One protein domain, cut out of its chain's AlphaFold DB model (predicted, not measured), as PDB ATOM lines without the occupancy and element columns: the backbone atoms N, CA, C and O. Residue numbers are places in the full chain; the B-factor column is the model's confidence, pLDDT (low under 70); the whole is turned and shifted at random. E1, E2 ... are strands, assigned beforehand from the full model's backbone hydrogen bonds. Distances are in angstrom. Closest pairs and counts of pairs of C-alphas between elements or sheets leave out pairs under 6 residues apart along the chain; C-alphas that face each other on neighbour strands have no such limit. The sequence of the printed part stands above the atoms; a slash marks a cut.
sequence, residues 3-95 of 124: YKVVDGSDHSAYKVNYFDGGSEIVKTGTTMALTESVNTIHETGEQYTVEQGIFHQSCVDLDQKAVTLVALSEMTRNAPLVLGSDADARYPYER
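Overview. This is residues 3 to 95 of the 124 residues of an uncharacterized protein of Pseudomonas syringae pv. lapsa (UniProt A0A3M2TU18). A long hairpin of two strands, E1 and E2, strongly twisted and sharply bent, has a short third strand, E3, beside E1, and a long stretch without named elements, residues 39 to 80, sweeps away from the end of E2 in wide loops and comes back to E3. The printed part has 93 residues with three named strands, E1, E2 and E3 along the chain, and no named helix. They make one antiparallel sheet in the order E2, E1, E3. The class is all strand, though under half of the residues, 38 of 93, are in named elements. The whole is only just loose, close to compact, with a radius of gyration of the C-alphas of 14.8 A and spans of 38 by 36 by 32 A.

Arrangement. E1, residues 3 to 19, bends by 122 degrees at residue 7. A tight link of 2 residues leads to E2, residues 22 to 38, which bends by 101 degrees at residue 35. E1 and E2 form a hairpin of antiparallel neighbours, with 156 degrees between their directions. N 17 and O 24 are within hydrogen-bond range at 2.8 A, and so are N 4 and O 35 at 2.9 A. The C-alphas of Lys 27 and Tyr 14, which face each other, are 4.1 A apart. E3, residues 81 to 84, is the antiparallel neighbour of E1, at 117 degrees between directions. N 14 and O 82 are 2.8 A apart and N 82 and O 14 are 2.9 A apart, both within hydrogen-bond range. E1 is the inner strand, and E2 and E3 are the edge strands. The closest C-alphas of E2 and E3 are those of Ile 25 and Val 82, 7.9 A apart.

Along the chain. E1 begins at C-alpha 3, at (77.958, 158.929, 103.781), and measures 28.4 A from first to last C-alpha. E2 begins at C-alpha 22, at (91.498, 145.510, 123.604), and measures 31.5 A. E3 measures 10.0 A and ends at C-alpha 84, at (74.199, 152.696, 115.846).

Size, cuts and confidence. The two C-alphas farthest apart are those of Gly 29 and Gly 45, at 38.4 A. The C-alphas of Tyr 3 and Arg 95, the first and last printed residues, are 25.2 A apart. The link from E2 to E3 is long, with 42 residues whose C-alphas lie 6 to 23 A from the mean of all C-alphas. The printed part has no cut. The mean pLDDT of the printed part is 89.5, and no printed residue is under 70.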
ATOM      1  N   TYR A   3      79.005 158.054 103.275       97.06
ATOM      2  CA  TYR A   3      77.958 158.929 103.781       97.06
ATOM      3  C   TYR A   3      78.523 160.235 104.333       97.06
ATOM      4  O   TYR A   3      79.531 160.249 105.046       97.06
ATOM      5  N   LYS A   4      77.812 161.329 104.059       96.62
ATOM      6  CA  LYS A   4      78.060 162.647 104.649       96.62
ATOM      7  C   LYS A   4      77.108 162.889 105.811       96.62
ATOM      8  O   LYS A   4      75.949 162.482 105.762       96.62
ATOM      9  N   VAL A   5      77.599 163.593 106.826       94.94
ATOM     10  CA  VAL A   5      76.772 164.060 107.941       94.94
ATOM     11  C   VAL A   5      75.886 165.210 107.469       94.94
ATOM     12  O   VAL A   5      76.358 166.126 106.793       94.94
ATOM     13  N   VAL A   6      74.613 165.154 107.841       95.19
ATOM     14  CA  VAL A   6      73.622 166.215 107.633       95.19
ATOM     15  C   VAL A   6      72.900 166.508 108.948       95.19
ATOM     16  O   VAL A   6      73.022 165.753 109.918       95.19
ATOM     17  N   ASP A   7      72.147 167.604 108.986       93.12
ATOM     18  CA  ASP A   7      71.346 167.961 110.155       93.12
ATOM     19  C   ASP A   7      70.270 166.894 110.418       93.12
ATOM     20  O   ASP A   7      69.480 166.560 109.534       93.12
ATOM     21  N   GLY A   8      70.235 166.362 111.642       91.12
ATOM     22  CA  GLY A   8      69.253 165.368 112.076       91.12
ATOM     23  C   GLY A   8      69.770 164.476 113.209       91.12
ATOM     24  O   GLY A   8      70.876 164.669 113.716       91.12
ATOM     25  N   SER A   9      68.954 163.510 113.633       92.94
ATOM     26  CA  SER A   9      69.212 162.691 114.828       92.94
ATOM     27  C   SER A   9      68.866 161.209 114.643       92.94
ATOM     28  O   SER A   9      68.440 160.555 115.593       92.94
ATOM     29  N   ASP A  10      69.031 160.686 113.428       93.56
ATOM     30  CA  ASP A  10      68.619 159.319 113.067       93.56
ATOM     31  C   ASP A  10      69.489 158.242 113.728       93.56
ATOM     32  O   ASP A  10      69.034 157.129 114.003       93.56
ATOM     33  N   HIS A  11      70.750 158.577 114.008       94.19
ATOM     34  CA  HIS A  11      71.724 157.667 114.588       94.19
ATOM     35  C   HIS A  11      72.369 158.251 115.837       94.19
ATOM     36  O   HIS A  11      72.649 159.447 115.919       94.19
ATOM     37  N   SER A  12      72.687 157.374 116.786       94.25
ATOM     38  CA  SER A  12      73.586 157.683 117.894       94.25
ATOM     39  C   SER A  12      75.033 157.437 117.488       94.25
ATOM     40  O   SER A  12      75.352 156.406 116.891       94.25
ATOM     41  N   ALA A  13      75.920 158.354 117.868       93.81
ATOM     42  CA  ALA A  13      77.352 158.182 117.704       93.81
ATOM     43  C   ALA A  13      77.981 157.491 118.914       93.81
ATOM     44  O   ALA A  13      77.699 157.790 120.080       93.81
ATOM     45  N   TYR A  14      78.895 156.582 118.606       94.56
ATOM     46  CA  TYR A  14      79.722 155.873 119.558       94.56
ATOM     47  C   TYR A  14      81.191 156.107 119.210       94.56
ATOM     48  O   TYR A  14      81.550 156.204 118.040       94.56
ATOM     49  N   LYS A  15      82.050 156.188 120.223       92.19
ATOM     50  CA  LYS A  15      83.501 156.311 120.067       92.19
ATOM     51  C   LYS A  15      84.186 155.013 120.458       92.19
ATOM     52  O   LYS A  15      83.764 154.348 121.407       92.19
ATOM     53  N   VAL A  16      85.274 154.698 119.767       90.12
ATOM     54  CA  VAL A  16      86.150 153.589 120.144       90.12
ATOM     55  C   VAL A  16      87.170 154.072 121.178       90.12
ATOM     56  O   VAL A  16      87.916 155.014 120.924       90.12
ATOM     57  N   ASN A  17      87.233 153.416 122.334       88.56
ATOM     58  CA  ASN A  17      88.320 153.592 123.293       88.56
ATOM     59  C   ASN A  17      89.258 152.388 123.186       88.56
ATOM     60  O   ASN A  17      88.821 151.248 123.343       88.56
ATOM     61  N   TYR A  18      90.542 152.637 122.945       86.50
ATOM     62  CA  TYR A  18      91.578 151.604 122.939       86.50
ATOM     63  C   TYR A  18      92.269 151.540 124.302       86.50
ATOM     64  O   TYR A  18      92.536 152.573 124.917       86.50
ATOM     65  N   PHE A  19      92.572 150.331 124.759       87.88
ATOM     66  CA  PHE A  19      93.304 150.069 125.996       87.88
ATOM     67  C   PHE A  19      94.165 148.813 125.827       87.88
ATOM     68  O   PHE A  19      94.047 148.101 124.828       87.88
ATOM     69  N   ASP A  20      95.057 148.546 126.782       86.75
ATOM     70  CA  ASP A  20      95.932 147.378 126.693       86.75
ATOM     71  C   ASP A  20      95.112 146.079 126.646       86.75
ATOM     72  O   ASP A  20      94.249 145.833 127.489       86.75
ATOM     73  N   GLY A  21      95.343 145.273 125.612       80.06
ATOM     74  CA  GLY A  21      94.595 144.042 125.364       80.06
ATOM     75  C   GLY A  21      93.227 144.203 124.687       80.06
ATOM     76  O   GLY A  21      92.554 143.191 124.484       80.06
ATOM     77  N   GLY A  22      92.788 145.408 124.286       84.12
ATOM     78  CA  GLY A  22      91.498 145.510 123.604       84.12
ATOM     79  C   GLY A  22      90.982 146.894 123.225       84.12
ATOM     80  O   GLY A  22      91.708 147.867 123.022       84.12
ATOM     81  N   SER A  23      89.667 146.932 123.043       87.12
ATOM     82  CA  SER A  23      88.914 148.143 122.747       87.12
ATOM     83  C   SER A  23      87.463 147.996 123.192       87.12
ATOM     84  O   SER A  23      86.908 146.894 123.196       87.12
ATOM     85  N   GLU A  24      86.834 149.115 123.528       88.25
ATOM     86  CA  GLU A  24      85.398 149.218 123.778       88.25
ATOM     87  C   GLU A  24      84.782 150.295 122.887       88.25
ATOM     88  O   GLU A  24      85.476 151.199 122.419       88.25
ATOM     89  N   ILE A  25      83.474 150.202 122.656       91.31
ATOM     90  CA  ILE A  25      82.726 151.163 121.848       91.31
ATOM     91  C   ILE A  25      81.608 151.736 122.718       91.31
ATOM     92  O   ILE A  25      80.678 151.021 123.104       91.31
ATOM     93  N   VAL A  26      81.725 153.019 123.059       91.50
ATOM     94  CA  VAL A  26      80.860 153.694 124.038       91.50
ATOM     95  C   VAL A  26      80.131 154.872 123.414       91.50
ATOM     96  O   VAL A  26      80.691 155.599 122.596       91.50
ATOM     97  N   LYS A  27      78.883 155.082 123.819       93.06
ATOM     98  CA  LYS A  27      78.045 156.166 123.303       93.06
ATOM     99  C   LYS A  27      78.599 157.542 123.693       93.06
ATOM    100  O   LYS A  27      79.051 157.731 124.822       93.06
ATOM    101  N   THR A  28      78.567 158.512 122.777       91.06
ATOM    102  CA  THR A  28      79.123 159.864 123.010       91.06
ATOM    103  C   THR A  28      78.087 160.893 123.464       91.06
ATOM    104  O   THR A  28      78.465 161.985 123.876       91.06
ATOM    105  N   GLY A  29      76.792 160.568 123.368       90.62
ATOM    106  CA  GLY A  29      75.685 161.513 123.571       90.62
ATOM    107  C   GLY A  29      75.392 162.397 122.354       90.62
ATOM    108  O   GLY A  29      74.480 163.215 122.398       90.62
ATOM    109  N   THR A  30      76.145 162.233 121.264       92.25
ATOM    110  CA  THR A  30      75.905 162.918 119.992       92.25
ATOM    111  C   THR A  30      74.968 162.086 119.127       92.25
ATOM    112  O   THR A  30      75.141 160.870 119.019       92.25
ATOM    113  N   THR A  31      74.024 162.748 118.468       94.25
ATOM    114  CA  THR A  31      73.208 162.162 117.403       94.25
ATOM    115  C   THR A  31      73.535 162.815 116.070       94.25
ATOM    116  O   THR A  31      73.956 163.971 116.040       94.25
ATOM    117  N   MET A  32      73.342 162.089 114.974       94.19
ATOM    118  CA  MET A  32      73.540 162.611 113.624       94.19
ATOM    119  C   MET A  32      72.648 161.902 112.612       94.19
ATOM    120  O   MET A  32      72.297 160.737 112.800       94.19
ATOM    121  N   ALA A  33      72.315 162.602 111.532       95.38
ATOM    122  CA  ALA A  33      71.726 162.017 110.337       95.38
ATOM    123  C   ALA A  33      72.781 161.897 109.234       95.38
ATOM    124  O   ALA A  33      73.782 162.624 109.210       95.38
ATOM    125  N   LEU A  34      72.554 160.954 108.324       95.38
ATOM    126  CA  LEU A  34      73.442 160.673 107.206       95.38
ATOM    127  C   LEU A  34      72.709 160.825 105.880       95.38
ATOM    128  O   LEU A  34      71.544 160.463 105.751       95.38
ATOM    129  N   THR A  35      73.436 161.281 104.867       96.12
ATOM    130  CA  THR A  35      73.020 161.160 103.471       96.12
ATOM    131  C   THR A  35      74.061 160.368 102.696       96.12
ATOM    132  O   THR A  35      75.268 160.554 102.890       96.12
ATOM    133  N   GLU A  36      73.609 159.457 101.839       96.31
ATOM    134  CA  GLU A  36      74.497 158.699 100.961       96.31
ATOM    135  C   GLU A  36      75.209 159.655 100.000       96.31
ATOM    136  O   GLU A  36      74.586 160.493  99.350       96.31
ATOM    137  N   SER A  37      76.534 159.542  99.924       95.75
ATOM    138  CA  SER A  37      77.347 160.324  98.994       95.75
ATOM    139  C   SER A  37      77.968 159.480  97.890       95.75
ATOM    140  O   SER A  37      78.158 159.986  96.789       95.75
ATOM    141  N   VAL A  38      78.318 158.224  98.179       94.06
ATOM    142  CA  VAL A  38      78.924 157.305  97.207       94.06
ATOM    143  C   VAL A  38      78.414 155.892  97.454       94.06
ATOM    144  O   VAL A  38      78.509 155.372  98.567       94.06
ATOM    145  N   ASN A  39      77.958 155.235  96.393       95.00
ATOM    146  CA  ASN A  39      77.632 153.818  96.398       95.00
ATOM    147  C   ASN A  39      78.336 153.142  95.222       95.00
ATOM    148  O   ASN A  39      78.097 153.470  94.062       95.00
ATOM    149  N   THR A  40      79.287 152.269  95.536       93.88
ATOM    150  CA  THR A  40      80.195 151.667  94.560       93.88
ATOM    151  C   THR A  40      80.507 150.246  94.994       93.88
ATOM    152  O   THR A  40      80.679 149.982  96.188       93.88
ATOM    153  N   ILE A  41      80.549 149.350  94.011       93.31
ATOM    154  CA  ILE A  41      81.015 147.975  94.160       93.31
ATOM    155  C   ILE A  41      82.501 147.980  93.827       93.31
ATOM    156  O   ILE A  41      82.885 148.555  92.811       93.31
ATOM    157  N   HIS A  42      83.307 147.370  94.694       91.38
ATOM    158  CA  HIS A  42      84.748 147.282  94.505       91.38
ATOM    159  C   HIS A  42      85.167 145.870  94.132       91.38
ATOM    160  O   HIS A  42      84.784 144.908  94.799       91.38
ATOM    161  N   GLU A  43      85.975 145.766  93.083       89.25
ATOM    162  CA  GLU A  43      86.522 144.498  92.611       89.25
ATOM    163  C   GLU A  43      87.902 144.194  93.218       89.25
ATOM    164  O   GLU A  43      88.536 145.005  93.900       89.25
ATOM    165  N   THR A  44      88.383 142.973  92.979       88.19
ATOM    166  CA  THR A  44      89.676 142.511  93.492       88.19
ATOM    167  C   THR A  44      90.821 143.384  92.975       88.19
ATOM    168  O   THR A  44      91.006 143.547  91.772       88.19
ATOM    169  N   GLY A  45      91.646 143.890  93.896       86.62
ATOM    170  CA  GLY A  45      92.805 144.727  93.575       86.62
ATOM    171  C   GLY A  45      92.491 146.213  93.398       86.62
ATOM    172  O   GLY A  45      93.423 146.997  93.209       86.62
ATOM    173  N   GLU A  46      91.225 146.617  93.498       91.19
ATOM    174  CA  GLU A  46      90.867 148.031  93.533       91.19
ATOM    175  C   GLU A  46      91.270 148.705  94.848       91.19
ATOM    176  O   GLU A  46      91.447 148.076  95.894       91.19
ATOM    177  N   GLN A  47      91.383 150.030  94.783       91.50
ATOM    178  CA  GLN A  47      91.631 150.892  95.929       91.50
ATOM    179  C   GLN A  47      90.602 152.018  95.956       91.50
ATOM    180  O   GLN A  47      90.217 152.551  94.915       91.50
ATOM    181  N   TYR A  48      90.207 152.428  97.155       92.56
ATOM    182  CA  TYR A  48      89.391 153.614  97.361       92.56
ATOM    183  C   TYR A  48      89.846 154.349  98.617       92.56
ATOM    184  O   TYR A  48      90.461 153.771  99.514       92.56
ATOM    185  N   THR A  49      89.523 155.636  98.672       92.50
ATOM    186  CA  THR A  49      89.843 156.505  99.803       92.50
ATOM    187  C   THR A  49      88.558 156.894 100.516       92.50
ATOM    188  O   THR A  49      87.540 157.170  99.878       92.50
ATOM    189  N   VAL A  50      88.616 156.926 101.846       91.94
ATOM    190  CA  VAL A  50      87.577 157.513 102.694       91.94
ATOM    191  C   VAL A  50      88.172 158.749 103.349       91.94
ATOM    192  O   VAL A  50      89.146 158.651 104.094       91.94
ATOM    193  N   GLU A  51      87.615 159.914 103.036       91.62
ATOM    194  CA  GLU A  51      88.061 161.176 103.619       91.62
ATOM    195  C   GLU A  51      87.680 161.271 105.102       91.62
ATOM    196  O   GLU A  51      86.706 160.672 105.570       91.62
ATOM    197  N   GLN A  52      88.433 162.064 105.863       89.38
ATOM    198  CA  GLN A  52      88.101 162.314 107.260       89.38
ATOM    199  C   GLN A  52      86.708 162.954 107.379       89.38
ATOM    200  O   GLN A  52      86.389 163.924 106.699       89.38
ATOM    201  N   GLY A  53      85.888 162.428 108.292       89.62
ATOM    202  CA  GLY A  53      84.515 162.900 108.509       89.62
ATOM    203  C   GLY A  53      83.474 162.236 107.607       89.62
ATOM    204  O   GLY A  53      82.281 162.461 107.804       89.62
ATOM    205  N   ILE A  54      83.901 161.385 106.670       94.19
ATOM    206  CA  ILE A  54      83.011 160.535 105.884       94.19
ATOM    207  C   ILE A  54      82.802 159.210 106.614       94.19
ATOM    208  O   ILE A  54      83.750 158.498 106.955       94.19
ATOM    209  N   PHE A  55      81.538 158.868 106.845       95.38
ATOM    210  CA  PHE A  55      81.170 157.543 107.329       95.38
ATOM    211  C   PHE A  55      81.146 156.575 106.154       95.38
ATOM    212  O   PHE A  55      80.813 156.955 105.036       95.38
ATOM    213  N   HIS A  56      81.488 155.313 106.383       95.19
ATOM    214  CA  HIS A  56      81.431 154.304 105.337       95.19
ATOM    215  C   HIS A  56      81.001 152.957 105.900       95.19
ATOM    216  O   HIS A  56      81.174 152.672 107.084       95.19
ATOM    217  N   GLN A  57      80.447 152.137 105.019       93.31
ATOM    218  CA  GLN A  57      80.093 150.756 105.293       93.31
ATOM    219  C   GLN A  57      80.460 149.912 104.076       93.31
ATOM    220  O   GLN A  57      80.155 150.281 102.934       93.31
ATOM    221  N   SER A  58      81.088 148.773 104.340       92.94
ATOM    222  CA  SER A  58      81.321 147.724 103.352       92.94
ATOM    223  C   SER A  58      80.288 146.620 103.547       92.94
ATOM    224  O   SER A  58      79.957 146.269 104.679       92.94
ATOM    225  N   CYS A  59      79.774 146.091 102.442       92.56
ATOM    226  CA  CYS A  59      78.896 144.929 102.412       92.56
ATOM    227  C   CYS A  59      79.557 143.874 101.526       92.56
ATOM    228  O   CYS A  59      80.146 144.229 100.505       92.56
ATOM    229  N   VAL A  60      79.488 142.614 101.939       91.88
ATOM    230  CA  VAL A  60      79.990 141.464 101.182       91.88
ATOM    231  C   VAL A  60      78.828 140.490 101.063       91.88
ATOM    232  O   VAL A  60      78.125 140.263 102.051       91.88
ATOM    233  N   ASP A  61      78.612 139.952  99.866       90.88
ATOM    234  CA  ASP A  61      77.565 138.959  99.635       90.88
ATOM    235  C   ASP A  61      77.795 137.718 100.513       90.88
ATOM    236  O   ASP A  61      78.931 137.363 100.832       90.88
ATOM    237  N   LEU A  62      76.709 137.060 100.935       89.50
ATOM    238  CA  LEU A  62      76.750 135.991 101.947       89.50
ATOM    239  C   LEU A  62      77.629 134.791 101.561       89.50
ATOM    240  O   LEU A  62      78.117 134.080 102.436       89.50
ATOM    241  N   ASP A  63      77.793 134.541 100.267       91.19
ATOM    242  CA  ASP A  63      78.583 133.455  99.690       91.19
ATOM    243  C   ASP A  63      79.988 133.898  99.251       91.19
ATOM    244  O   ASP A  63      80.750 133.099  98.701       91.19
ATOM    245  N   GLN A  64      80.352 135.152  99.519       88.94
ATOM    246  CA  GLN A  64      81.627 135.734  99.135       88.94
ATOM    247  C   GLN A  64      82.488 136.086 100.345       88.94
ATOM    248  O   GLN A  64      82.043 136.192 101.488       88.94
ATOM    249  N   LYS A  65      83.776 136.283 100.069       87.75
ATOM    250  CA  LYS A  65      84.757 136.768 101.034       87.75
ATOM    251  C   LYS A  65      85.485 137.960 100.438       87.75
ATOM    252  O   LYS A  65      85.878 137.927  99.275       87.75
ATOM    253  N   ALA A  66      85.718 138.978 101.258       89.88
ATOM    254  CA  ALA A  66      86.551 140.115 100.901       89.88
ATOM    255  C   ALA A  66      87.625 140.326 101.969       89.88
ATOM    256  O   ALA A  66      87.347 140.278 103.167       89.88
ATOM    257  N   VAL A  67      88.853 140.584 101.523       90.12
ATOM    258  CA  VAL A  67      89.968 140.981 102.385       90.12
ATOM    259  C   VAL A  67      90.395 142.380 101.971       90.12
ATOM    260  O   VAL A  67      90.888 142.584 100.865       90.12
ATOM    261  N   THR A  68      90.213 143.347 102.869       89.81
ATOM    262  CA  THR A  68      90.590 144.744 102.640       89.81
ATOM    263  C   THR A  68      91.790 145.099 103.504       89.81
ATOM    264  O   THR A  68      91.765 144.919 104.722       89.81
ATOM    265  N   LEU A  69      92.836 145.646 102.886       88.94
ATOM    266  CA  LEU A  69      93.931 146.273 103.616       88.94
ATOM    267  C   LEU A  69      93.600 147.748 103.835       88.94
ATOM    268  O   LEU A  69      93.417 148.492 102.876       88.94
ATOM    269  N   VAL A  70      93.552 148.171 105.096       89.19
ATOM    270  CA  VAL A  70      93.292 149.566 105.461       89.19
ATOM    271  C   VAL A  70      94.588 150.206 105.937       89.19
ATOM    272  O   VAL A  70      95.245 149.700 106.845       89.19
ATOM    273  N   ALA A  71      94.939 151.336 105.330       89.75
ATOM    274  CA  ALA A  71      96.061 152.167 105.734       89.75
ATOM    275  C   ALA A  71      95.573 153.593 106.009       89.75
ATOM    276  O   ALA A  71      94.727 154.116 105.287       89.75
ATOM    277  N   LEU A  72      96.116 154.217 107.054       88.25
ATOM    278  CA  LEU A  72      95.841 155.614 107.377       88.25
ATOM    279  C   LEU A  72      96.902 156.497 106.718       88.25
ATOM    280  O   LEU A  72      98.096 156.286 106.931       88.25
ATOM    281  N   SER A  73      96.469 157.485 105.937       85.31
ATOM    282  CA  SER A  73      97.354 158.503 105.357       85.31
ATOM    283  C   SER A  73      97.735 159.591 106.365       85.31
ATOM    284  O   SER A  73      98.805 160.184 106.249       85.31
ATOM    285  N   GLU A  74      96.887 159.833 107.368       82.00
ATOM    286  CA  GLU A  74      97.081 160.857 108.393       82.00
ATOM    287  C   GLU A  74      96.882 160.287 109.799       82.00
ATOM    288  O   GLU A  74      95.977 159.492 110.058       82.00
ATOM    289  N   MET A  75      97.728 160.727 110.733       78.94
ATOM    290  CA  MET A  75      97.673 160.313 112.134       78.94
ATOM    291  C   MET A  75      96.927 161.371 112.947       78.94
ATOM    292  O   MET A  75      97.504 162.372 113.369       78.94
ATOM    293  N   THR A  76      95.637 161.144 113.179       81.12
ATOM    294  CA  THR A  76      94.831 161.963 114.090       81.12
ATOM    295  C   THR A  76      94.730 161.318 115.472       81.12
ATOM    296  O   THR A  76      94.818 160.102 115.622       81.12
ATOM    297  N   ARG A  77      94.536 162.146 116.506       78.31
ATOM    298  CA  ARG A  77      94.206 161.675 117.864       78.31
ATOM    299  C   ARG A  77      92.714 161.404 118.045       78.31
ATOM    300  O   ARG A  77      92.315 160.889 119.086       78.31
ATOM    301  N   ASN A  78      91.892 161.779 117.067       82.94
ATOM    302  CA  ASN A  78      90.458 161.559 117.135       82.94
ATOM    303  C   ASN A  78      90.176 160.069 116.958       82.94
ATOM    304  O   ASN A  78      90.557 159.472 115.952       82.94
ATOM    305  N   ALA A  79      89.499 159.481 117.940       82.81
ATOM    306  CA  ALA A  79      89.026 158.113 117.827       82.81
ATOM    307  C   ALA A  79      88.021 157.990 116.668       82.81
ATOM    308  O   ALA A  79      87.232 158.919 116.450       82.81
ATOM    309  N   PRO A  80      88.005 156.853 115.952       87.56
ATOM    310  CA  PRO A  80      86.964 156.590 114.973       87.56
ATOM    311  C   PRO A  80      85.593 156.573 115.656       87.56
ATOM    312  O   PRO A  80      85.446 156.128 116.803       87.56
ATOM    313  N   LEU A  81      84.593 157.066 114.927       92.25
ATOM    314  CA  LEU A  81      83.198 157.030 115.338       92.25
ATOM    315  C   LEU A  81      82.475 155.889 114.629       92.25
ATOM    316  O   LEU A  81      82.723 155.609 113.458       92.25
ATOM    317  N   VAL A  82      81.551 155.265 115.346       93.00
ATOM    318  CA  VAL A  82      80.658 154.220 114.844       93.00
ATOM    319  C   VAL A  82      79.226 154.679 115.077       93.00
ATOM    320  O   VAL A  82      78.926 155.273 116.113       93.00
ATOM    321  N   LEU A  83      78.345 154.417 114.117       92.75
ATOM    322  CA  LEU A  83      76.931 154.767 114.215       92.75
ATOM    323  C   LEU A  83      76.096 153.542 114.538       92.75
ATOM    324  O   LEU A  83      76.319 152.457 114.000       92.75
ATOM    325  N   GLY A  84      75.132 153.732 115.431       90.31
ATOM    326  CA  GLY A  84      74.199 152.696 115.846       90.31
ATOM    327  C   GLY A  84      72.838 153.268 116.202       90.31
ATOM    328  O   GLY A  84      72.619 154.482 116.186       90.31
ATOM    329  N   SER A  85      71.921 152.369 116.544       86.38
ATOM    330  CA  SER A  85      70.620 152.739 117.088       86.38
ATOM    331  C   SER A  85      70.756 153.422 118.453       86.38
ATOM    332  O   SER A  85      71.754 153.268 119.168       86.38
ATOM    333  N   ASP A  86      69.723 154.176 118.828       79.75
ATOM    334  CA  ASP A  86      69.588 154.830 120.133       79.75
ATOM    335  C   ASP A  86      69.116 153.846 121.227       79.75
ATOM    336  O   ASP A  86      68.167 154.113 121.953       79.75
ATOM    337  N   ALA A  87      69.732 152.662 121.309       74.19
ATOM    338  CA  ALA A  87      69.315 151.611 122.239       74.19
ATOM    339  C   ALA A  87      70.187 151.590 123.502       74.19
ATOM    340  O   ALA A  87      69.760 152.011 124.577       74.19
ATOM    341  N   ASP A  88      71.436 151.149 123.365       79.00
ATOM    342  CA  ASP A  88      72.286 150.790 124.498       79.00
ATOM    343  C   ASP A  88      73.402 151.810 124.764       79.00
ATOM    344  O   ASP A  88      73.838 152.564 123.896       79.00
ATOM    345  N   ALA A  89      73.921 151.825 125.995       80.56
ATOM    346  CA  ALA A  89      75.103 152.625 126.337       80.56
ATOM    347  C   ALA A  89      76.390 152.099 125.662       80.56
ATOM    348  O   ALA A  89      77.367 152.839 125.499       80.56
ATOM    349  N   ARG A  90      76.388 150.816 125.281       82.44
ATOM    350  CA  ARG A  90      77.475 150.120 124.588       82.44
ATOM    351  C   ARG A  90      77.005 149.696 123.210       82.44
ATOM    352  O   ARG A  90      75.866 149.280 123.054       82.44
ATOM    353  N   TYR A  91      77.900 149.773 122.236       85.19
ATOM    354  CA  TYR A  91      77.573 149.326 120.891       85.19
ATOM    355  C   TYR A  91      77.375 147.801 120.868       85.19
ATOM    356  O   TYR A  91      78.246 147.084 121.378       85.19
ATOM    357  N   PRO A  92      76.274 147.292 120.293       81.19
ATOM    358  CA  PRO A  92      76.008 145.862 120.231       81.19
ATOM    359  C   PRO A  92      76.884 145.227 119.145       81.19
ATOM    360  O   PRO A  92      76.498 145.157 117.982       81.19
ATOM    361  N   TYR A  93      78.084 144.777 119.515       79.00
ATOM    362  CA  TYR A  93      78.941 143.987 118.633       79.00
ATOM    363  C   TYR A  93      79.440 142.727 119.329       79.00
ATOM    364  O   TYR A  93      79.780 142.735 120.514       79.00
ATOM    365  N   GLU A  94      79.505 141.643 118.567       79.38
ATOM    366  CA  GLU A  94      80.138 140.408 118.996       79.38
ATOM    367  C   GLU A  94      81.625 140.460 118.643       79.38
ATOM    368  O   GLU A  94      82.003 140.704 117.495       79.38
ATOM    369  N   ARG A  95      82.488 140.242 119.639       75.00
ATOM    370  CA  ARG A  95      83.929 140.132 119.422       75.00
ATOM    371  C   ARG A  95      84.310 138.661 119.403       75.00
ATOM    372  O   ARG A  95      84.424 138.040 120.457       75.00
TER     373      ARG A  95